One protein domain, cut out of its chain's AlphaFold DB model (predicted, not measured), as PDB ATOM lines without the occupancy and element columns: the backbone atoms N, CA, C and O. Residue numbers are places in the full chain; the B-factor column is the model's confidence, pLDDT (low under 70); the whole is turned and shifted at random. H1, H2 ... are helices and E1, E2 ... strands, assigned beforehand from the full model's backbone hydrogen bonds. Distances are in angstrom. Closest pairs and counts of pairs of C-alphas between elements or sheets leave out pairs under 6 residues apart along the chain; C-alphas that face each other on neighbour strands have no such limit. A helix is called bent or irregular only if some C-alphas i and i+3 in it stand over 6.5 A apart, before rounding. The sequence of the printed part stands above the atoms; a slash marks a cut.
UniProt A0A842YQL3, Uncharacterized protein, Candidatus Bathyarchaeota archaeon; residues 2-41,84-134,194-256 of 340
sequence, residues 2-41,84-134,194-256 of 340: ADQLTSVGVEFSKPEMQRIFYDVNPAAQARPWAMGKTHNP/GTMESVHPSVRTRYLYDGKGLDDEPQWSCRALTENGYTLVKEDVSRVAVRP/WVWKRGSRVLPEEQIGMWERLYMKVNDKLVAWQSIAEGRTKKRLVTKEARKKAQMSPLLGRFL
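AT A GLANCE: This is residues 2 to 41, 84 to 134 and 194 to 256 of the 340 residues of an uncharacterized protein of Candidatus Bathyarchaeota archaeon (UniProt A0A842YQL3). A long helix, H5, sticks out as an arm with residues 228 to 256 from a body in which H1 and H2 pack on its first part, and a small twisted sheet of E1, E2 and E3 sits off that same end, grazed by the short helices H3 and H4. The printed part has 154 residues, with five named helices and three named strands in the order H1, H2, H3, H4, E1, E2, E3, H5 along the chain; the sheet's order is E1, E2, E3, antiparallel, and the class is mostly helix, helices holding 73 and strands 14 of the 87 residues in named elements. The whole is extended, with a radius of gyration of the C-alphas of 22.9 A and spans of 80 by 39 by 33 A.

IN THESE COORDINATES: H1, residues 2 to 7, begins at C-alpha 2 (217.992, 196.905, 192.387). H2 is residues 14 to 22, H3 92 to 98 and H4 113 to 116. E1, 121 to 125, spans 12.3 A, E2, 194 to 198, 13.3 A, and E3, 201 to 204, 9.8 A. H5, 210 to 256, spans 62.2 A to C-alpha 256 (222.979, 258.857, 201.016); it is irregular, C-alphas 247 and 250 being 7.4 A apart, with a kink of 73 degrees near residue 250.

HOW THE PARTS SIT: H1 touches H5 at residues 210 to 212 alone, the closest C-alphas being Asp 3 and Trp 211, 5.9 A. H2 touches residues 215 to 222 alone, closest at Phe 21 and Tyr 215, 6.4 A. H3 and H4 only graze the sheet; H5 is not on it. N 123 and O 195 are 2.9 A apart; in the hairpin E2 and E3, N 203 and O 196 are 2.8 A apart. Every O i to N i+4 pair is within hydrogen-bond range in H1, H2 and H3, 40 of 43 in H5; H4 is too short for one.

THE WHOLE: Gly 84 and Arg 254 have the C-alphas farthest apart, 80.4 A. Residues 42 to 83 and 135 to 193 are not printed, with C-alpha gaps of 30.3 A and 19.9 A. The link H3 to H4 is long. Mean pLDDT of the printed part is 70.1; 63 residues are under 70, among them 98 to 114 and 244 to 256.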
ATOM      1  N   ALA A   2     219.159 197.467 193.086       73.19
ATOM      2  CA  ALA A   2     217.992 196.905 192.387       73.19
ATOM      3  C   ALA A   2     218.406 196.031 191.186       73.19
ATOM      4  O   ALA A   2     217.964 194.897 191.072       73.19
ATOM      5  N   ASP A   3     219.380 196.481 190.389       70.75
ATOM      6  CA  ASP A   3     219.928 195.717 189.255       70.75
ATOM      7  C   ASP A   3     220.603 194.382 189.621       70.75
ATOM      8  O   ASP A   3     220.624 193.448 188.811       70.75
ATOM      9  N   GLN A   4     221.126 194.273 190.845       67.94
ATOM     10  CA  GLN A   4     221.732 193.050 191.380       67.94
ATOM     11  C   GLN A   4     220.657 192.085 191.897       67.94
ATOM     12  O   GLN A   4     220.733 190.876 191.678       67.94
ATOM     13  N   LEU A   5     219.616 192.620 192.536       68.56
ATOM     14  CA  LEU A   5     218.476 191.839 193.010       68.56
ATOM     15  C   LEU A   5     217.631 191.310 191.840       68.56
ATOM     16  O   LEU A   5     217.208 190.155 191.847       68.56
ATOM     17  N   THR A   6     217.490 192.092 190.770       66.44
ATOM     18  CA  THR A   6     216.834 191.643 189.539       66.44
ATOM     19  C   THR A   6     217.577 190.491 188.861       66.44
ATOM     20  O   THR A   6     216.936 189.589 188.328       66.44
ATOM     21  N   SER A   7     218.913 190.424 188.947       59.38
ATOM     22  CA  SER A   7     219.644 189.254 188.429       59.38
ATOM     23  C   SER A   7     219.389 187.952 189.196       59.38
ATOM     24  O   SER A   7     219.621 186.888 188.629       59.38
ATOM     25  N   VAL A   8     218.880 188.008 190.431       59.59
ATOM     26  CA  VAL A   8     218.489 186.818 191.214       59.59
ATOM     27  C   VAL A   8     216.972 186.584 191.231       59.59
ATOM     28  O   VAL A   8     216.482 185.774 192.012       59.59
ATOM     29  N   GLY A   9     216.226 187.261 190.348       60.16
ATOM     30  CA  GLY A   9     214.784 187.058 190.166       60.16
ATOM     31  C   GLY A   9     213.890 187.914 191.068       60.16
ATOM     32  O   GLY A   9     212.692 187.658 191.144       60.16
ATOM     33  N   VAL A  10     214.440 188.924 191.750       71.50
ATOM     34  CA  VAL A  10     213.628 189.904 192.485       71.50
ATOM     35  C   VAL A  10     213.142 190.980 191.521       71.50
ATOM     36  O   VAL A  10     213.932 191.743 190.961       71.50
ATOM     37  N   GLU A  11     211.829 191.060 191.354       74.31
ATOM     38  CA  GLU A  11     211.194 192.058 190.500       74.31
ATOM     39  C   GLU A  11     210.780 193.293 191.303       74.31
ATOM     40  O   GLU A  11     210.329 193.202 192.447       74.31
ATOM     41  N   PHE A  12     210.921 194.461 190.678       80.81
ATOM     42  CA  PHE A  12     210.500 195.739 191.239       80.81
ATOM     43  C   PHE A  12     209.423 196.352 190.363       80.81
ATOM     44  O   PHE A  12     209.493 196.289 189.136       80.81
ATOM     45  N   SER A  13     208.457 197.008 190.996       82.81
ATOM     46  CA  SER A  13     207.432 197.732 190.262       82.81
ATOM     47  C   SER A  13     207.990 199.041 189.710       82.81
ATOM     48  O   SER A  13     208.416 199.907 190.478       82.81
ATOM     49  N   LYS A  14     207.982 199.215 188.379       82.69
ATOM     50  CA  LYS A  14     208.415 200.461 187.718       82.69
ATOM     51  C   LYS A  14     207.754 201.722 188.290       82.69
ATOM     52  O   LYS A  14     208.508 202.648 188.599       82.69
ATOM     53  N   PRO A  15     206.414 201.824 188.431       84.12
ATOM     54  CA  PRO A  15     205.795 203.031 188.977       84.12
ATOM     55  C   PRO A  15     206.231 203.314 190.420       84.12
ATOM     56  O   PRO A  15     206.529 204.464 190.735       84.12
ATOM     57  N   GLU A  16     206.363 202.292 191.270       84.06
ATOM     58  CA  GLU A  16     206.845 202.487 192.646       84.06
ATOM     59  C   GLU A  16     208.319 202.889 192.691       84.06
ATOM     60  O   GLU A  16     208.688 203.792 193.435       84.06
ATOM     61  N   MET A  17     209.168 202.288 191.855       83.38
ATOM     62  CA  MET A  17     210.574 202.676 191.743       83.38
ATOM     63  C   MET A  17     210.716 204.122 191.273       83.38
ATOM     64  O   MET A  17     211.485 204.888 191.849       83.38
ATOM     65  N   GLN A  18     209.936 204.531 190.270       84.75
ATOM     66  CA  GLN A  18     209.896 205.925 189.833       84.75
ATOM     67  C   GLN A  18     209.422 206.843 190.956       84.75
ATOM     68  O   GLN A  18     210.055 207.871 191.183       84.75
ATOM     69  N   ARG A  19     208.365 206.469 191.687       83.88
ATOM     70  CA  ARG A  19     207.884 207.224 192.847       83.88
ATOM     71  C   ARG A  19     208.991 207.397 193.887       83.88
ATOM     72  O   ARG A  19     209.270 208.526 194.258       83.88
ATOM     73  N   ILE A  20     209.696 206.328 194.261       82.50
ATOM     74  CA  ILE A  20     210.842 206.376 195.188       82.50
ATOM     75  C   ILE A  20     211.951 207.300 194.660       82.50
ATOM     76  O   ILE A  20     212.536 208.062 195.426       82.50
ATOM     77  N   PHE A  21     212.241 207.260 193.357       82.31
ATOM     78  CA  PHE A  21     213.250 208.125 192.740       82.31
ATOM     79  C   PHE A  21     212.835 209.600 192.683       82.31
ATOM     80  O   PHE A  21     213.712 210.460 192.673       82.31
ATOM     81  N   TYR A  22     211.535 209.904 192.626       76.94
ATOM     82  CA  TYR A  22     211.006 211.270 192.694       76.94
ATOM     83  C   TYR A  22     210.822 211.764 194.132       76.94
ATOM     84  O   TYR A  22     211.009 212.955 194.377       76.94
ATOM     85  N   ASP A  23     210.538 210.866 195.078       68.50
ATOM     86  CA  ASP A  23     210.360 211.123 196.515       68.50
ATOM     87  C   ASP A  23     211.699 211.416 197.228       68.50
ATOM     88  O   ASP A  23     211.883 211.146 198.419       68.50
ATOM     89  N   VAL A  24     212.660 212.007 196.511       59.19
ATOM     90  CA  VAL A  24     213.851 212.604 197.109       59.19
ATOM     91  C   VAL A  24     213.358 213.643 198.110       59.19
ATOM     92  O   VAL A  24     212.641 214.571 197.743       59.19
ATOM     93  N   ASN A  25     213.711 213.430 199.384       53.72
ATOM     94  CA  ASN A  25     213.363 214.274 200.527       53.72
ATOM     95  C   ASN A  25     213.268 215.755 200.100       53.72
ATOM     96  O   ASN A  25     214.225 216.245 199.507       53.72
ATOM     97  N   PRO A  26     212.179 216.490 200.388       51.88
ATOM     98  CA  PRO A  26     212.010 217.875 199.937       51.88
ATOM     99  C   PRO A  26     213.136 218.829 200.381       51.88
ATOM    100  O   PRO A  26     213.287 219.907 199.810       51.88
ATOM    101  N   ALA A  27     213.947 218.442 201.374       52.56
ATOM    102  CA  ALA A  27     215.151 219.165 201.793       52.56
ATOM    103  C   ALA A  27     216.444 218.753 201.048       52.56
ATOM    104  O   ALA A  27     217.486 219.395 201.204       52.56
ATOM    105  N   ALA A  28     216.424 217.675 200.268       61.91
ATOM    106  CA  ALA A  28     217.578 217.171 199.541       61.91
ATOM    107  C   ALA A  28     217.720 217.879 198.187       61.91
ATOM    108  O   ALA A  28     216.874 217.792 197.303       61.91
ATOM    109  N   GLN A  29     218.842 218.577 198.023       68.69
ATOM    110  CA  GLN A  29     219.248 219.158 196.748       68.69
ATOM    111  C   GLN A  29     219.568 218.042 195.748       68.69
ATOM    112  O   GLN A  29     220.429 217.196 196.012       68.69
ATOM    113  N   ALA A  30     218.910 218.073 194.591       70.25
ATOM    114  CA  ALA A  30     219.232 217.219 193.464       70.25
ATOM    115  C   ALA A  30     220.655 217.529 192.983       70.25
ATOM    116  O   ALA A  30     221.071 218.685 192.861       70.25
ATOM    117  N   ARG A  31     221.426 216.478 192.717       72.88
ATOM    118  CA  ARG A  31     222.804 216.560 192.215       72.88
ATOM    119  C   ARG A  31     222.961 215.571 191.074       72.88
ATOM    120  O   ARG A  31     222.201 214.610 191.037       72.88
ATOM    121  N   PRO A  32     223.947 215.746 190.179       75.19
ATOM    122  CA  PRO A  32     224.290 214.712 189.208       75.19
ATOM    123  C   PRO A  32     224.411 213.351 189.901       75.19
ATOM    124  O   PRO A  32     224.923 213.274 191.017       75.19
ATOM    125  N   TRP A  33     223.915 212.293 189.270       74.25
ATOM    126  CA  TRP A  33     223.605 211.014 189.923       74.25
ATOM    127  C   TRP A  33     224.776 210.407 190.720       74.25
ATOM    128  O   TRP A  33     224.614 209.957 191.853       74.25
ATOM    129  N   ALA A  34     225.997 210.476 190.186       72.31
ATOM    130  CA  ALA A  34     227.194 209.970 190.853       72.31
ATOM    131  C   ALA A  34     227.737 210.917 191.940       72.31
ATOM    132  O   ALA A  34     228.648 210.539 192.668       72.31
ATOM    133  N   MET A  35     227.153 212.108 192.090       71.19
ATOM    134  CA  MET A  35     227.518 213.182 193.026       71.19
ATOM    135  C   MET A  35     226.418 213.499 194.051       71.19
ATOM    136  O   MET A  35     226.537 214.469 194.800       71.19
ATOM    137  N   GLY A  36     225.357 212.685 194.115       64.19
ATOM    138  CA  GLY A  36     224.324 212.767 195.153       64.19
ATOM    139  C   GLY A  36     224.896 212.821 196.572       64.19
ATOM    140  O   GLY A  36     226.020 212.378 196.825       64.19
ATOM    141  N   LYS A  37     224.130 213.330 197.537       59.62
ATOM    142  CA  LYS A  37     224.499 213.132 198.942       59.62
ATOM    143  C   LYS A  37     224.390 211.643 199.249       59.62
ATOM    144  O   LYS A  37     223.295 211.094 199.343       59.62
ATOM    145  N   THR A  38     225.525 210.970 199.385       53.84
ATOM    146  CA  THR A  38     225.536 209.681 200.073       53.84
ATOM    147  C   THR A  38     225.113 209.950 201.505       53.84
ATOM    148  O   THR A  38     225.462 210.990 202.045       53.84
ATOM    149  N   HIS A  39     224.362 209.056 202.124       43.66
ATOM    150  CA  HIS A  39     224.162 209.098 203.565       43.66
ATOM    151  C   HIS A  39     224.966 207.925 204.093       43.66
ATOM    152  O   HIS A  39     224.588 206.773 203.892       43.66
ATOM    153  N   ASN A  40     226.132 208.200 204.678       37.59
ATOM    154  CA  ASN A  40     226.738 207.190 205.529       37.59
ATOM    155  C   ASN A  40     225.897 207.192 206.815       37.59
ATOM    156  O   ASN A  40     225.676 208.291 207.333       37.59
ATOM    157  N   PRO A  41     225.372 206.052 207.297       37.09
ATOM    158  CA  PRO A  41     224.697 205.985 208.587       37.09
ATOM    159  C   PRO A  41     225.468 206.792 209.640       37.09
ATOM    160  O   PRO A  41     226.625 206.502 209.942       37.09
ATOM    161  N   GLY A  84     238.290 184.634 191.970       63.78
ATOM    162  CA  GLY A  84     237.075 184.507 191.159       63.78
ATOM    163  C   GLY A  84     235.784 184.944 191.860       63.78
ATOM    164  O   GLY A  84     234.712 184.508 191.459       63.78
ATOM    165  N   THR A  85     235.854 185.823 192.867       64.94
ATOM    166  CA  THR A  85     234.680 186.307 193.620       64.94
ATOM    167  C   THR A  85     233.706 187.156 192.796       64.94
ATOM    168  O   THR A  85     232.660 187.547 193.304       64.94
ATOM    169  N   MET A  86     234.035 187.451 191.529       66.19
ATOM    170  CA  MET A  86     233.258 188.317 190.628       66.19
ATOM    171  C   MET A  86     232.953 189.698 191.232       66.19
ATOM    172  O   MET A  86     232.020 190.379 190.813       66.19
ATOM    173  N   GLU A  87     233.750 190.118 192.217       69.81
ATOM    174  CA  GLU A  87     233.616 191.415 192.859       69.81
ATOM    175  C   GLU A  87     233.884 192.531 191.859       69.81
ATOM    176  O   GLU A  87     234.908 192.557 191.174       69.81
ATOM    177  N   SER A  88     232.964 193.485 191.819       74.56
ATOM    178  CA  SER A  88     233.043 194.660 190.971       74.56
ATOM    179  C   SER A  88     232.851 195.926 191.798       74.56
ATOM    180  O   SER A  88     232.224 195.933 192.862       74.56
ATOM    181  N   VAL A  89     233.457 197.016 191.337       77.00
ATOM    182  CA  VAL A  89     233.357 198.325 191.980       77.00
ATOM    183  C   VAL A  89     232.290 199.138 191.272       77.00
ATOM    184  O   VAL A  89     232.346 199.332 190.060       77.00
ATOM    185  N   HIS A  90     231.334 199.665 192.032       78.75
ATOM    186  CA  HIS A  90     230.285 200.492 191.457       78.75
ATOM    187  C   HIS A  90     230.888 201.749 190.778       78.75
ATOM    188  O   HIS A  90     231.619 202.504 191.434       78.75
ATOM    189  N   PRO A  91     230.563 202.036 189.505       74.56
ATOM    190  CA  PRO A  91     231.138 203.130 188.714       74.56
ATOM    191  C   PRO A  91     231.108 204.530 189.356       74.56
ATOM    192  O   PRO A  91     232.032 205.329 189.183       74.56
ATOM    193  N   SER A  92     230.096 204.826 190.179       74.88
ATOM    194  CA  SER A  92     230.024 206.096 190.924       74.88
ATOM    195  C   SER A  92     231.235 206.339 191.840       74.88
ATOM    196  O   SER A  92     231.567 207.491 192.123       74.88
ATOM    197  N   VAL A  93     231.929 205.279 192.280       74.81
ATOM    198  CA  VAL A  93     233.152 205.374 193.088       74.81
ATOM    199  C   VAL A  93     234.276 206.024 192.286       74.81
ATOM    200  O   VAL A  93     234.916 206.945 192.797       74.81
ATOM    201  N   ARG A  94     234.485 205.620 191.025       78.00
ATOM    202  CA  ARG A  94     235.446 206.272 190.122       78.00
ATOM    203  C   ARG A  94     235.060 207.718 189.868       78.00
ATOM    204  O   ARG A  94     235.906 208.598 190.009       78.00
ATOM    205  N   THR A  95     233.798 207.977 189.521       71.31
ATOM    206  CA  THR A  95     233.324 209.343 189.267       71.31
ATOM    207  C   THR A  95     233.577 210.246 190.476       71.31
ATOM    208  O   THR A  95     234.100 211.344 190.343       71.31
ATOM    209  N   ARG A  96     233.311 209.801 191.701       72.56
ATOM    210  CA  ARG A  96     233.649 210.622 192.872       72.56
ATOM    211  C   ARG A  96     235.151 210.768 193.074       72.56
ATOM    212  O   ARG A  96     235.607 211.846 193.448       72.56
ATOM    213  N   TYR A  97     235.911 209.702 192.835       72.94
ATOM    214  CA  TYR A  97     237.357 209.691 193.030       72.94
ATOM    215  C   TYR A  97     238.090 210.664 192.095       72.94
ATOM    216  O   TYR A  97     238.946 211.415 192.571       72.94
ATOM    217  N   LEU A  98     237.735 210.672 190.803       68.88
ATOM    218  CA  LEU A  98     238.343 211.515 189.765       68.88
ATOM    219  C   LEU A  98     237.895 212.980 189.842       68.88
ATOM    220  O   LEU A  98     238.698 213.887 189.626       68.88
ATOM    221  N   TYR A  99     236.624 213.222 190.160       64.06
ATOM    222  CA  TYR A  99     236.033 214.562 190.099       64.06
ATOM    223  C   TYR A  99     235.967 215.251 191.461       64.06
ATOM    224  O   TYR A  99     235.209 216.204 191.628       64.06
ATOM    225  N   ASP A 100     236.761 214.787 192.431       60.22
ATOM    226  CA  ASP A 100     236.804 215.352 193.783       60.22
ATOM    227  C   ASP A 100     235.407 215.503 194.386       60.22
ATOM    228  O   ASP A 100     235.056 216.547 194.935       60.22
ATOM    229  N   GLY A 101     234.603 214.442 194.244       57.38
ATOM    230  CA  GLY A 101     233.241 214.397 194.748       57.38
ATOM    231  C   GLY A 101     233.200 214.895 196.189       57.38
ATOM    232  O   GLY A 101     234.013 214.489 197.023       57.38
ATOM    233  N   LYS A 102     232.278 215.815 196.451       56.84
ATOM    234  CA  LYS A 102     232.104 216.424 197.763       56.84
ATOM    235  C   LYS A 102     231.611 215.386 198.781       56.84
ATOM    236  O   LYS A 102     230.862 214.470 198.420       56.84
ATOM    237  N   GLY A 103     232.054 215.508 200.033       53.06
ATOM    238  CA  GLY A 103     231.610 214.674 201.147       53.06
ATOM    239  C   GLY A 103     230.130 214.866 201.498       53.06
ATOM    240  O   GLY A 103     229.404 215.617 200.846       53.06
ATOM    241  N   LEU A 104     229.686 214.172 202.551       52.44
ATOM    242  CA  LEU A 104     228.308 214.211 203.076       52.44
ATOM    243  C   LEU A 104     227.809 215.654 203.296       52.44
ATOM    244  O   LEU A 104     226.681 215.988 202.925       52.44
ATOM    245  N   ASP A 105     228.705 216.497 203.815       56.75
ATOM    246  CA  ASP A 105     228.459 217.883 204.227       56.75
ATOM    247  C   ASP A 105     229.168 218.906 203.328       56.75
ATOM    248  O   ASP A 105     229.435 220.031 203.725       56.75
ATOM    249  N   ASP A 106     229.509 218.509 202.103       52.47
ATOM    250  CA  ASP A 106     230.285 219.313 201.157       52.47
ATOM    251  C   ASP A 106     231.732 219.662 201.556       52.47
ATOM    252  O   ASP A 106     232.428 220.346 200.802       52.47
ATOM    253  N   GLU A 107     232.219 219.112 202.667       51.56
ATOM    254  CA  GLU A 107     233.635 219.103 203.051       51.56
ATOM    255  C   GLU A 107     234.390 217.905 202.396       51.56
ATOM    256  O   GLU A 107     233.774 217.163 201.631       51.56
ATOM    257  N   PRO A 108     235.711 217.718 202.620       51.25
ATOM    258  CA  PRO A 108     236.783 217.398 201.647       51.25
ATOM    259  C   PRO A 108     236.574 216.249 200.627       51.25
ATOM    260  O   PRO A 108     235.647 215.451 200.696       51.25
ATOM    261  N   GLN A 109     237.518 216.143 199.674       55.25
ATOM    262  CA  GLN A 109     237.566 215.145 198.587       55.25
ATOM    263  C   GLN A 109     237.175 213.719 199.014       55.25
ATOM    264  O   GLN A 109     237.731 213.161 199.963       55.25
ATOM    265  N   TRP A 110     236.320 213.069 198.220       59.91
ATOM    266  CA  TRP A 110     236.015 211.649 198.377       59.91
ATOM    267  C   TRP A 110     237.282 210.786 198.228       59.91
ATOM    268  O   TRP A 110     237.915 210.738 197.166       59.91
ATOM    269  N   SER A 111     237.648 210.080 199.298       57.97
ATOM    270  CA  SER A 111     238.617 208.981 199.278       57.97
ATOM    271  C   SER A 111     237.869 207.667 199.488       57.97
ATOM    272  O   SER A 111     237.216 207.497 200.520       57.97
ATOM    273  N   CYS A 112     237.978 206.713 198.561       67.44
ATOM    274  CA  CYS A 112     237.501 205.353 198.812       67.44
ATOM    275  C   CYS A 112     238.545 204.611 199.656       67.44
ATOM    276  O   CYS A 112     239.364 203.871 199.117       67.44
ATOM    277  N   ARG A 113     238.537 204.838 200.976       66.56
ATOM    278  CA  ARG A 113     239.539 204.285 201.908       66.56
ATOM    279  C   ARG A 113     239.678 202.768 201.795       66.56
ATOM    280  O   ARG A 113     240.792 202.269 201.729       66.56
ATOM    281  N   ALA A 114     238.560 202.060 201.635       67.62
ATOM    282  CA  ALA A 114     238.545 200.613 201.424       67.62
ATOM    283  C   ALA A 114     239.355 200.150 200.195       67.62
ATOM    284  O   ALA A 114     239.831 199.021 200.181       67.62
ATOM    285  N   LEU A 115     239.535 200.993 199.176       74.56
ATOM    286  CA  LEU A 115     240.385 200.695 198.022       74.56
ATOM    287  C   LEU A 115     241.789 201.282 198.218       74.56
ATOM    288  O   LEU A 115     242.779 200.553 198.150       74.56
ATOM    289  N   THR A 116     241.887 202.576 198.531       75.38
ATOM    290  CA  THR A 116     243.171 203.291 198.582       75.38
ATOM    291  C   THR A 116     244.076 202.835 199.729       75.38
ATOM    292  O   THR A 116     245.278 202.698 199.527       75.38
ATOM    293  N   GLU A 117     243.531 202.558 200.918       71.81
ATOM    294  CA  GLU A 117     244.320 202.054 202.061       71.81
ATOM    295  C   GLU A 117     244.753 200.598 201.852       71.81
ATOM    296  O   GLU A 117     245.772 200.166 202.381       71.81
ATOM    297  N   ASN A 118     244.026 199.855 201.013       74.38
ATOM    298  CA  ASN A 118     244.374 198.493 200.622       74.38
ATOM    299  C   ASN A 118     245.313 198.439 199.401       74.38
ATOM    300  O   ASN A 118     245.534 197.361 198.852       74.38
ATOM    301  N   GLY A 119     245.884 199.575 198.979       80.69
ATOM    302  CA  GLY A 119     246.881 199.644 197.906       80.69
ATOM    303  C   GLY A 119     246.310 199.535 196.492       80.69
ATOM    304  O   GLY A 119     247.073 199.300 195.555       80.69
ATOM    305  N   TYR A 120     244.993 199.686 196.321       83.06
ATOM    306  CA  TYR A 120     244.399 199.776 194.992       83.06
ATOM    307  C   TYR A 120     244.599 201.167 194.393       83.06
ATOM    308  O   TYR A 120     244.424 202.192 195.055       83.06
ATOM    309  N   THR A 121     244.899 201.188 193.101       85.81
ATOM    310  CA  THR A 121     245.015 202.398 192.285       85.81
ATOM    311  C   THR A 121     244.071 202.304 191.098       85.81
ATOM    312  O   THR A 121     243.880 201.230 190.531       85.81
ATOM    313  N   LEU A 122     243.443 203.421 190.746       83.19
ATOM    314  CA  LEU A 122     242.575 203.486 189.580       83.19
ATOM    315  C   LEU A 122     243.442 203.602 188.321       83.19
ATOM    316  O   LEU A 122     244.254 204.522 188.216       83.19
ATOM    317  N   VAL A 123     243.264 202.681 187.378       83.12
ATOM    318  CA  VAL A 123     244.050 202.596 186.143       83.12
ATOM    319  C   VAL A 123     243.105 202.545 184.948       83.12
ATOM    320  O   VAL A 123     242.092 201.844 184.977       83.12
ATOM    321  N   LYS A 124     243.447 203.292 183.896       77.81
ATOM    322  CA  LYS A 124     242.783 203.220 182.596       77.81
ATOM    323  C   LYS A 124     243.322 202.010 181.831       77.81
ATOM    324  O   LYS A 124     244.535 201.846 181.728       77.81
ATOM    325  N   GLU A 125     242.439 201.171 181.315       73.56
ATOM    326  CA  GLU A 125     242.784 200.054 180.438       73.56
ATOM    327  C   GLU A 125     242.405 200.373 178.991       73.56
ATOM    328  O   GLU A 125     241.289 200.808 178.709       73.56
ATOM    329  N   ASP A 126     243.345 200.111 178.080       62.88
ATOM    330  CA  ASP A 126     243.158 200.235 176.627       62.88
ATOM    331  C   ASP A 126     242.479 198.999 176.008       62.88
ATOM    332  O   ASP A 126     242.241 198.941 174.802       62.88
ATOM    333  N   VAL A 127     242.173 197.977 176.815       59.91
ATOM    334  CA  VAL A 127     241.587 196.726 176.326       59.91
ATOM    335  C   VAL A 127     240.071 196.860 176.236       59.91
ATOM    336  O   VAL A 127     239.390 197.101 177.229       59.91
ATOM    337  N   SER A 128     239.536 196.608 175.046       51.50
ATOM    338  CA  SER A 128     238.107 196.469 174.775       51.50
ATOM    339  C   SER A 128     237.565 195.160 175.363       51.50
ATOM    340  O   SER A 128     237.398 194.172 174.644       51.50
ATOM    341  N   ARG A 129     237.316 195.094 176.672       52.22
ATOM    342  CA  ARG A 129     236.506 194.014 177.258       52.22
ATOM    343  C   ARG A 129     235.737 194.510 178.471       52.22
ATOM    344  O   ARG A 129     236.334 194.700 179.516       52.22
ATOM    345  N   VAL A 130     234.411 194.574 178.345       45.50
ATOM    346  CA  VAL A 130     233.473 193.629 178.984       45.50
ATOM    347  C   VAL A 130     232.258 193.544 178.056       45.50
ATOM    348  O   VAL A 130     231.784 194.579 177.591       45.50
ATOM    349  N   ALA A 131     231.765 192.337 177.763       43.28
ATOM    350  CA  ALA A 131     230.474 192.159 177.105       43.28
ATOM    351  C   ALA A 131     229.430 192.961 177.887       43.28
ATOM    352  O   ALA A 131     229.200 192.658 179.058       43.28
ATOM    353  N   VAL A 132     228.861 194.010 177.281       42.12
ATOM    354  CA  VAL A 132     227.680 194.704 177.814       42.12
ATOM    355  C   VAL A 132     226.724 193.615 178.293       42.12
ATOM    356  O   VAL A 132     226.487 192.680 177.525       42.12
ATOM    357  N   ARG A 133     226.258 193.669 179.554       43.88
ATOM    358  CA  ARG A 133     225.262 192.730 180.095       43.88
ATOM    359  C   ARG A 133     224.213 192.673 179.006       43.88
ATOM    360  O   ARG A 133     223.679 193.742 178.697       43.88
ATOM    361  N   PRO A 134     224.020 191.507 178.360       42.50
ATOM    362  CA  PRO A 134     223.218 191.441 177.159       42.50
ATOM    363  C   PRO A 134     221.908 192.124 177.491       42.50
ATOM    364  O   PRO A 134     221.268 191.796 178.496       42.50
ATOM    365  N   TRP A 194     237.983 201.490 182.960       76.62
ATOM    366  CA  TRP A 194     238.674 201.801 184.197       76.62
ATOM    367  C   TRP A 194     238.550 200.625 185.144       76.62
ATOM    368  O   TRP A 194     237.487 200.015 185.262       76.62
ATOM    369  N   VAL A 195     239.648 200.317 185.819       83.38
ATOM    370  CA  VAL A 195     239.707 199.237 186.799       83.38
ATOM    371  C   VAL A 195     240.542 199.665 187.996       83.38
ATOM    372  O   VAL A 195     241.421 200.527 187.898       83.38
ATOM    373  N   TRP A 196     240.298 199.032 189.137       84.50
ATOM    374  CA  TRP A 196     241.113 199.215 190.331       84.50
ATOM    375  C   TRP A 196     242.163 198.108 190.401       84.50
ATOM    376  O   TRP A 196     241.822 196.930 190.507       84.50
ATOM    377  N   LYS A 197     243.448 198.473 190.349       87.69
ATOM    378  CA  LYS A 197     244.570 197.525 190.348       87.69
ATOM    379  C   LYS A 197     245.366 197.547 191.639       87.69
ATOM    380  O   LYS A 197     245.687 198.616 192.158       87.69
ATOM    381  N   ARG A 198     245.759 196.354 192.085       87.62
ATOM    382  CA  ARG A 198     246.739 196.122 193.152       87.62
ATOM    383  C   ARG A 198     247.664 194.976 192.738       87.62
ATOM    384  O   ARG A 198     247.305 193.806 192.869       87.62
ATOM    385  N   GLY A 199     248.861 195.298 192.251       86.50
ATOM    386  CA  GLY A 199     249.770 194.290 191.691       86.50
ATOM    387  C   GLY A 199     249.113 193.557 190.516       86.50
ATOM    388  O   GLY A 199     248.672 194.199 189.569       86.50
ATOM    389  N   SER A 200     249.003 192.230 190.601       84.38
ATOM    390  CA  SER A 200     248.300 191.397 189.612       84.38
ATOM    391  C   SER A 200     246.777 191.348 189.792       84.38
ATOM    392  O   SER A 200     246.082 190.814 188.930       84.38
ATOM    393  N   ARG A 201     246.234 191.882 190.895       84.56
ATOM    394  CA  ARG A 201     244.789 191.874 191.162       84.56
ATOM    395  C   ARG A 201     244.099 193.018 190.440       84.56
ATOM    396  O   ARG A 201     244.557 194.161 190.498       84.56
ATOM    397  N   VAL A 202     242.959 192.701 189.836       83.94
ATOM    398  CA  VAL A 202     242.106 193.646 189.118       83.94
ATOM    399  C   VAL A 202     240.693 193.537 189.671       83.94
ATOM    400  O   VAL A 202     240.117 192.454 189.690       83.94
ATOM    401  N   LEU A 203     240.150 194.666 190.118       81.62
ATOM    402  CA  LEU A 203     238.742 194.825 190.449       81.62
ATOM    403  C   LEU A 203     238.073 195.627 189.323       81.62
ATOM    404  O   LEU A 203     238.336 196.833 189.204       81.62
ATOM    405  N   PRO A 204     237.264 194.977 188.467       77.81
ATOM    406  CA  PRO A 204     236.572 195.652 187.381       77.81
ATOM    407  C   PRO A 204     235.462 196.564 187.905       77.81
ATOM    408  O   PRO A 204     234.971 196.401 189.024       77.81
ATOM    409  N   GLU A 205     235.039 197.517 187.081       78.38
ATOM    410  CA  GLU A 205     233.819 198.273 187.350       78.38
ATOM    411  C   GLU A 205     232.566 197.445 187.034       78.38
ATOM    412  O   GLU A 205     232.530 196.674 186.074       78.38
ATOM    413  N   GLU A 206     231.532 197.609 187.860       74.06
ATOM    414  CA  GLU A 206     230.195 197.081 187.581       74.06
ATOM    415  C   GLU A 206     229.602 197.779 186.350       74.06
ATOM    416  O   GLU A 206     229.891 198.940 186.063       74.06
ATOM    417  N   GLN A 207     228.750 197.077 185.610       73.50
ATOM    418  CA  GLN A 207     228.006 197.688 184.518       73.50
ATOM    419  C   GLN A 207     226.744 198.359 185.031       73.50
ATOM    420  O   GLN A 207     226.032 197.791 185.852       73.50
ATOM    421  N   ILE A 208     226.439 199.532 184.479       75.94
ATOM    422  CA  ILE A 208     225.228 200.261 184.844       75.94
ATOM    423  C   ILE A 208     224.010 199.464 184.392       75.94
ATOM    424  O   ILE A 208     223.839 199.189 183.199       75.94
ATOM    425  N   GLY A 209     223.163 199.105 185.349       74.31
ATOM    426  CA  GLY A 209     221.954 198.346 185.074       74.31
ATOM    427  C   GLY A 209     220.770 199.207 184.619       74.31
ATOM    428  O   GLY A 209     220.851 200.427 184.461       74.31
ATOM    429  N   MET A 210     219.636 198.553 184.371       77.69
ATOM    430  CA  MET A 210     218.418 199.208 183.887       77.69
ATOM    431  C   MET A 210     217.821 200.162 184.923       77.69
ATOM    432  O   MET A 210     217.394 201.266 184.580       77.69
ATOM    433  N   TRP A 211     217.814 199.774 186.197       82.19
ATOM    434  CA  TRP A 211     217.242 200.586 187.264       82.19
ATOM    435  C   TRP A 211     218.123 201.794 187.545       82.19
ATOM    436  O   TRP A 211     217.609 202.891 187.757       82.19
ATOM    437  N   GLU A 212     219.440 201.625 187.467       79.44
ATOM    438  CA  GLU A 212     220.398 202.724 187.524       79.44
ATOM    439  C   GLU A 212     220.237 203.697 186.350       79.44
ATOM    440  O   GLU A 212     220.158 204.904 186.579       79.44
ATOM    441  N   ARG A 213     220.082 203.217 185.108       82.44
ATOM    442  CA  ARG A 213     219.787 204.088 183.951       82.44
ATOM    443  C   ARG A 213     218.458 204.826 184.109       82.44
ATOM    444  O   ARG A 213     218.356 205.998 183.738       82.44
ATOM    445  N   LEU A 214     217.442 204.176 184.672       84.69
ATOM    446  CA  LEU A 214     216.169 204.826 184.985       84.69
ATOM    447  C   LEU A 214     216.349 205.911 186.056       84.69
ATOM    448  O   LEU A 214     215.835 207.021 185.897       84.69
ATOM    449  N   TYR A 215     217.106 205.614 187.114       85.38
ATOM    450  CA  TYR A 215     217.440 206.572 188.164       85.38
ATOM    451  C   TYR A 215     218.197 207.779 187.604       85.38
ATOM    452  O   TYR A 215     217.814 208.909 187.893       85.38
ATOM    453  N   MET A 216     219.207 207.565 186.753       83.50
ATOM    454  CA  MET A 216     219.951 208.637 186.082       83.50
ATOM    455  C   MET A 216     219.009 209.584 185.333       83.50
ATOM    456  O   MET A 216     219.043 210.791 185.565       83.50
ATOM    457  N   LYS A 217     218.098 209.036 184.518       85.81
ATOM    458  CA  LYS A 217     217.115 209.822 183.754       85.81
ATOM    459  C   LYS A 217     216.199 210.654 184.649       85.81
ATOM    460  O   LYS A 217     215.919 211.815 184.349       85.81
ATOM    461  N   VAL A 218     215.683 210.059 185.728       84.75
ATOM    462  CA  VAL A 218     214.815 210.756 186.693       84.75
ATOM    463  C   VAL A 218     215.600 211.847 187.420       84.75
ATOM    464  O   VAL A 218     215.152 212.990 187.501       84.75
ATOM    465  N   ASN A 219     216.799 211.522 187.888       83.56
ATOM    466  CA  ASN A 219     217.657 212.436 188.619       83.56
ATOM    467  C   ASN A 219     218.093 213.638 187.763       83.56
ATOM    468  O   ASN A 219     218.068 214.769 188.244       83.56
ATOM    469  N   ASP A 220     218.414 213.439 186.486       83.69
ATOM    470  CA  ASP A 220     218.767 214.539 185.580       83.69
ATOM    471  C   ASP A 220     217.589 215.499 185.357       83.69
ATOM    472  O   ASP A 220     217.775 216.722 185.341       83.69
ATOM    473  N   LYS A 221     216.356 214.977 185.286       85.56
ATOM    474  CA  LYS A 221     215.146 215.816 185.271       85.56
ATOM    475  C   LYS A 221     215.007 216.623 186.559       85.56
ATOM    476  O   LYS A 221     214.722 217.817 186.482       85.56
ATOM    477  N   LEU A 222     215.244 216.009 187.719       82.31
ATOM    478  CA  LEU A 222     215.193 216.697 189.014       82.31
ATOM    479  C   LEU A 222     216.237 217.819 189.105       82.31
ATOM    480  O   LEU A 222     215.899 218.938 189.491       82.31
ATOM    481  N   VAL A 223     217.477 217.561 188.680       80.94
ATOM    482  CA  VAL A 223     218.547 218.574 188.621       80.94
ATOM    483  C   VAL A 223     218.149 219.733 187.703       80.94
ATOM    484  O   VAL A 223     218.279 220.904 188.077       80.94
ATOM    485  N   ALA A 224     217.614 219.431 186.517       83.69
ATOM    486  CA  ALA A 224     217.145 220.450 185.582       83.69
ATOM    487  C   ALA A 224     216.003 221.285 186.184       83.69
ATOM    488  O   ALA A 224     216.055 222.518 186.154       83.69
ATOM    489  N   TRP A 225     215.001 220.643 186.788       82.44
ATOM    490  CA  TRP A 225     213.880 221.326 187.437       82.44
ATOM    491  C   TRP A 225     214.329 222.220 188.585       82.44
ATOM    492  O   TRP A 225     213.878 223.366 188.667       82.44
ATOM    493  N   GLN A 226     215.253 221.746 189.418       82.56
ATOM    494  CA  GLN A 226     215.809 222.540 190.503       82.56
ATOM    495  C   GLN A 226     216.521 223.789 189.969       82.56
ATOM    496  O   GLN A 226     216.260 224.891 190.450       82.56
ATOM    497  N   SER A 227     217.336 223.656 188.919       80.62
ATOM    498  CA  SER A 227     218.027 224.806 188.317       80.62
ATOM    499  C   SER A 227     217.055 225.865 187.769       80.62
ATOM    500  O   SER A 227     217.255 227.071 187.953       80.62
ATOM    501  N   ILE A 228     215.945 225.429 187.162       83.69
ATOM    502  CA  ILE A 228     214.885 226.312 186.661       83.69
ATOM    503  C   ILE A 228     214.166 226.998 187.829       83.69
ATOM    504  O   ILE A 228     213.909 228.206 187.774       83.69
ATOM    505  N   ALA A 229     213.835 226.251 188.883       82.25
ATOM    506  CA  ALA A 229     213.163 226.772 190.069       82.25
ATOM    507  C   ALA A 229     214.022 227.825 190.786       82.25
ATOM    508  O   ALA A 229     213.544 228.929 191.058       82.25
ATOM    509  N   GLU A 230     215.306 227.539 191.006       81.88
ATOM    510  CA  GLU A 230     216.268 228.480 191.588       81.88
ATOM    511  C   GLU A 230     216.407 229.746 190.733       81.88
ATOM    512  O   GLU A 230     216.375 230.862 191.260       81.88
ATOM    513  N   GLY A 231     216.478 229.605 189.404       79.31
ATOM    514  CA  GLY A 231     216.510 230.737 188.477       79.31
ATOM    515  C   GLY A 231     215.260 231.622 188.562       79.31
ATOM    516  O   GLY A 231     215.364 232.851 188.566       79.31
ATOM    517  N   ARG A 232     214.067 231.024 188.682       80.75
ATOM    518  CA  ARG A 232     212.803 231.764 188.873       80.75
ATOM    519  C   ARG A 232     212.770 232.495 190.213       80.75
ATOM    520  O   ARG A 232     212.338 233.648 190.261       80.75
ATOM    521  N   THR A 233     213.243 231.860 191.281       78.44
ATOM    522  CA  THR A 233     213.313 232.466 192.617       78.44
ATOM    523  C   THR A 233     214.278 233.646 192.637       78.44
ATOM    524  O   THR A 233     213.892 234.728 193.080       78.44
ATOM    525  N   LYS A 234     215.479 233.496 192.062       78.00
ATOM    526  CA  LYS A 234     216.452 234.591 191.913       78.00
ATOM    527  C   LYS A 234     215.869 235.765 191.128       78.00
ATOM    528  O   LYS A 234     215.926 236.894 191.602       78.00
ATOM    529  N   LYS A 235     215.215 235.510 189.986       75.69
ATOM    530  CA  LYS A 235     214.531 236.564 189.211       75.69
ATOM    531  C   LYS A 235     213.470 237.287 190.044       75.69
ATOM    532  O   LYS A 235     213.458 238.510 190.068       75.69
ATOM    533  N   ARG A 236     212.621 236.555 190.777       75.25
ATOM    534  CA  ARG A 236     211.604 237.148 191.667       75.25
ATOM    535  C   ARG A 236     212.220 237.998 192.779       75.25
ATOM    536  O   ARG A 236     211.659 239.044 193.096       75.25
ATOM    537  N   LEU A 237     213.334 237.564 193.366       76.12
ATOM    538  CA  LEU A 237     214.059 238.329 194.384       76.12
ATOM    539  C   LEU A 237     214.629 239.622 193.796       76.12
ATOM    540  O   LEU A 237     214.334 240.687 194.327       76.12
ATOM    541  N   VAL A 238     215.302 239.550 192.646       78.25
ATOM    542  CA  VAL A 238     215.819 240.732 191.935       78.25
ATOM    543  C   VAL A 238     214.690 241.699 191.573       78.25
ATOM    544  O   VAL A 238     214.815 242.898 191.796       78.25
ATOM    545  N   THR A 239     213.544 241.212 191.082       76.12
ATOM    546  CA  THR A 239     212.382 242.071 190.790       76.12
ATOM    547  C   THR A 239     211.805 242.710 192.056       76.12
ATOM    548  O   THR A 239     211.435 243.884 192.038       76.12
ATOM    549  N   LYS A 240     211.732 241.973 193.173       76.25
ATOM    550  CA  LYS A 240     211.286 242.519 194.466       76.25
ATOM    551  C   LYS A 240     212.262 243.565 195.003       76.25
ATOM    552  O   LYS A 240     211.812 244.593 195.499       76.25
ATOM    553  N   GLU A 241     213.566 243.337 194.888       72.75
ATOM    554  CA  GLU A 241     214.603 244.296 195.277       72.75
ATOM    555  C   GLU A 241     214.597 245.538 194.390       72.75
ATOM    556  O   GLU A 241     214.653 246.647 194.913       72.75
ATOM    557  N   ALA A 242     214.448 245.384 193.073       68.19
ATOM    558  CA  ALA A 242     214.297 246.500 192.145       68.19
ATOM    559  C   ALA A 242     213.046 247.329 192.470       68.19
ATOM    560  O   ALA A 242     213.114 248.555 192.518       68.19
ATOM    561  N   ARG A 243     211.919 246.674 192.786       71.19
ATOM    562  CA  ARG A 243     210.683 247.349 193.210       71.19
ATOM    563  C   ARG A 243     210.840 248.060 194.557       71.19
ATOM    564  O   ARG A 243     210.368 249.186 194.691       71.19
ATOM    565  N   LYS A 244     211.537 247.452 195.525       69.69
ATOM    566  CA  LYS A 244     211.882 248.093 196.806       69.69
ATOM    567  C   LYS A 244     212.813 249.291 196.605       69.69
ATOM    568  O   LYS A 244     212.551 250.340 197.174       69.69
ATOM    569  N   LYS A 245     213.853 249.180 195.771       62.59
ATOM    570  CA  LYS A 245     214.764 250.292 195.439       62.59
ATOM    571  C   LYS A 245     214.040 251.427 194.715       62.59
ATOM    572  O   LYS A 245     214.261 252.583 195.053       62.59
ATOM    573  N   ALA A 246     213.130 251.114 193.792       65.06
ATOM    574  CA  ALA A 246     212.298 252.114 193.123       65.06
ATOM    575  C   ALA A 246     211.365 252.840 194.112       65.06
ATOM    576  O   ALA A 246     211.300 254.068 194.088       65.06
ATOM    577  N   GLN A 247     210.718 252.106 195.030       65.19
ATOM    578  CA  GLN A 247     209.889 252.691 196.097       65.19
ATOM    579  C   GLN A 247     210.694 253.500 197.121       65.19
ATOM    580  O   GLN A 247     210.195 254.491 197.638       65.19
ATOM    581  N   MET A 248     211.934 253.100 197.402       55.78
ATOM    582  CA  MET A 248     212.804 253.786 198.356       55.78
ATOM    583  C   MET A 248     213.601 254.941 197.733       55.78
ATOM    584  O   MET A 248     214.200 255.711 198.477       55.78
ATOM    585  N   SER A 249     213.612 255.105 196.403       55.81
ATOM    586  CA  SER A 249     214.432 256.121 195.723       55.81
ATOM    587  C   SER A 249     214.184 257.581 196.156       55.81
ATOM    588  O   SER A 249     215.172 258.312 196.235       55.81
ATOM    589  N   PRO A 250     212.971 258.023 196.564       56.47
ATOM    590  CA  PRO A 250     212.796 259.384 197.084       56.47
ATOM    591  C   PRO A 250     213.381 259.578 198.498       56.47
ATOM    592  O   PRO A 250     213.707 260.697 198.887       56.47
ATOM    593  N   LEU A 251     213.512 258.497 199.277       53.28
ATOM    594  CA  LEU A 251     213.963 258.501 200.678       53.28
ATOM    595  C   LEU A 251     215.467 258.204 200.813       53.28
ATOM    596  O   LEU A 251     216.143 258.803 201.645       53.28
ATOM    597  N   LEU A 252     216.005 257.323 199.967       47.59
ATOM    598  CA  LEU A 252     217.412 256.911 199.977       47.59
ATOM    599  C   LEU A 252     218.342 257.957 199.345       47.59
ATOM    600  O   LEU A 252     219.481 258.070 199.786       47.59
ATOM    601  N   GLY A 253     217.854 258.767 198.393       51.53
ATOM    602  CA  GLY A 253     218.605 259.921 197.875       51.53
ATOM    603  C   GLY A 253     218.938 260.935 198.975       51.53
ATOM    604  O   GLY A 253     220.062 261.407 199.060       51.53
ATOM    605  N   ARG A 254     218.003 261.162 199.908       53.03
ATOM    606  CA  ARG A 254     218.215 262.045 201.068       53.03
ATOM    607  C   ARG A 254     219.115 261.441 202.148       53.03
ATOM    608  O   ARG A 254     219.796 262.179 202.850       53.03
ATOM    609  N   PHE A 255     219.121 260.115 202.295       47.47
ATOM    610  CA  PHE A 255     219.925 259.433 203.316       47.47
ATOM    611  C   PHE A 255     221.383 259.218 202.871       47.47
ATOM    612  O   PHE A 255     222.291 259.306 203.692       47.47
ATOM    613  N   LEU A 256     221.627 258.991 201.574       45.19
ATOM    614  CA  LEU A 256     222.979 258.857 201.016       45.19
ATOM    615  C   LEU A 256     223.732 260.192 200.964       45.19
ATOM    616  O   LEU A 256     224.930 260.194 201.237       45.19
TER     617      LEU A 256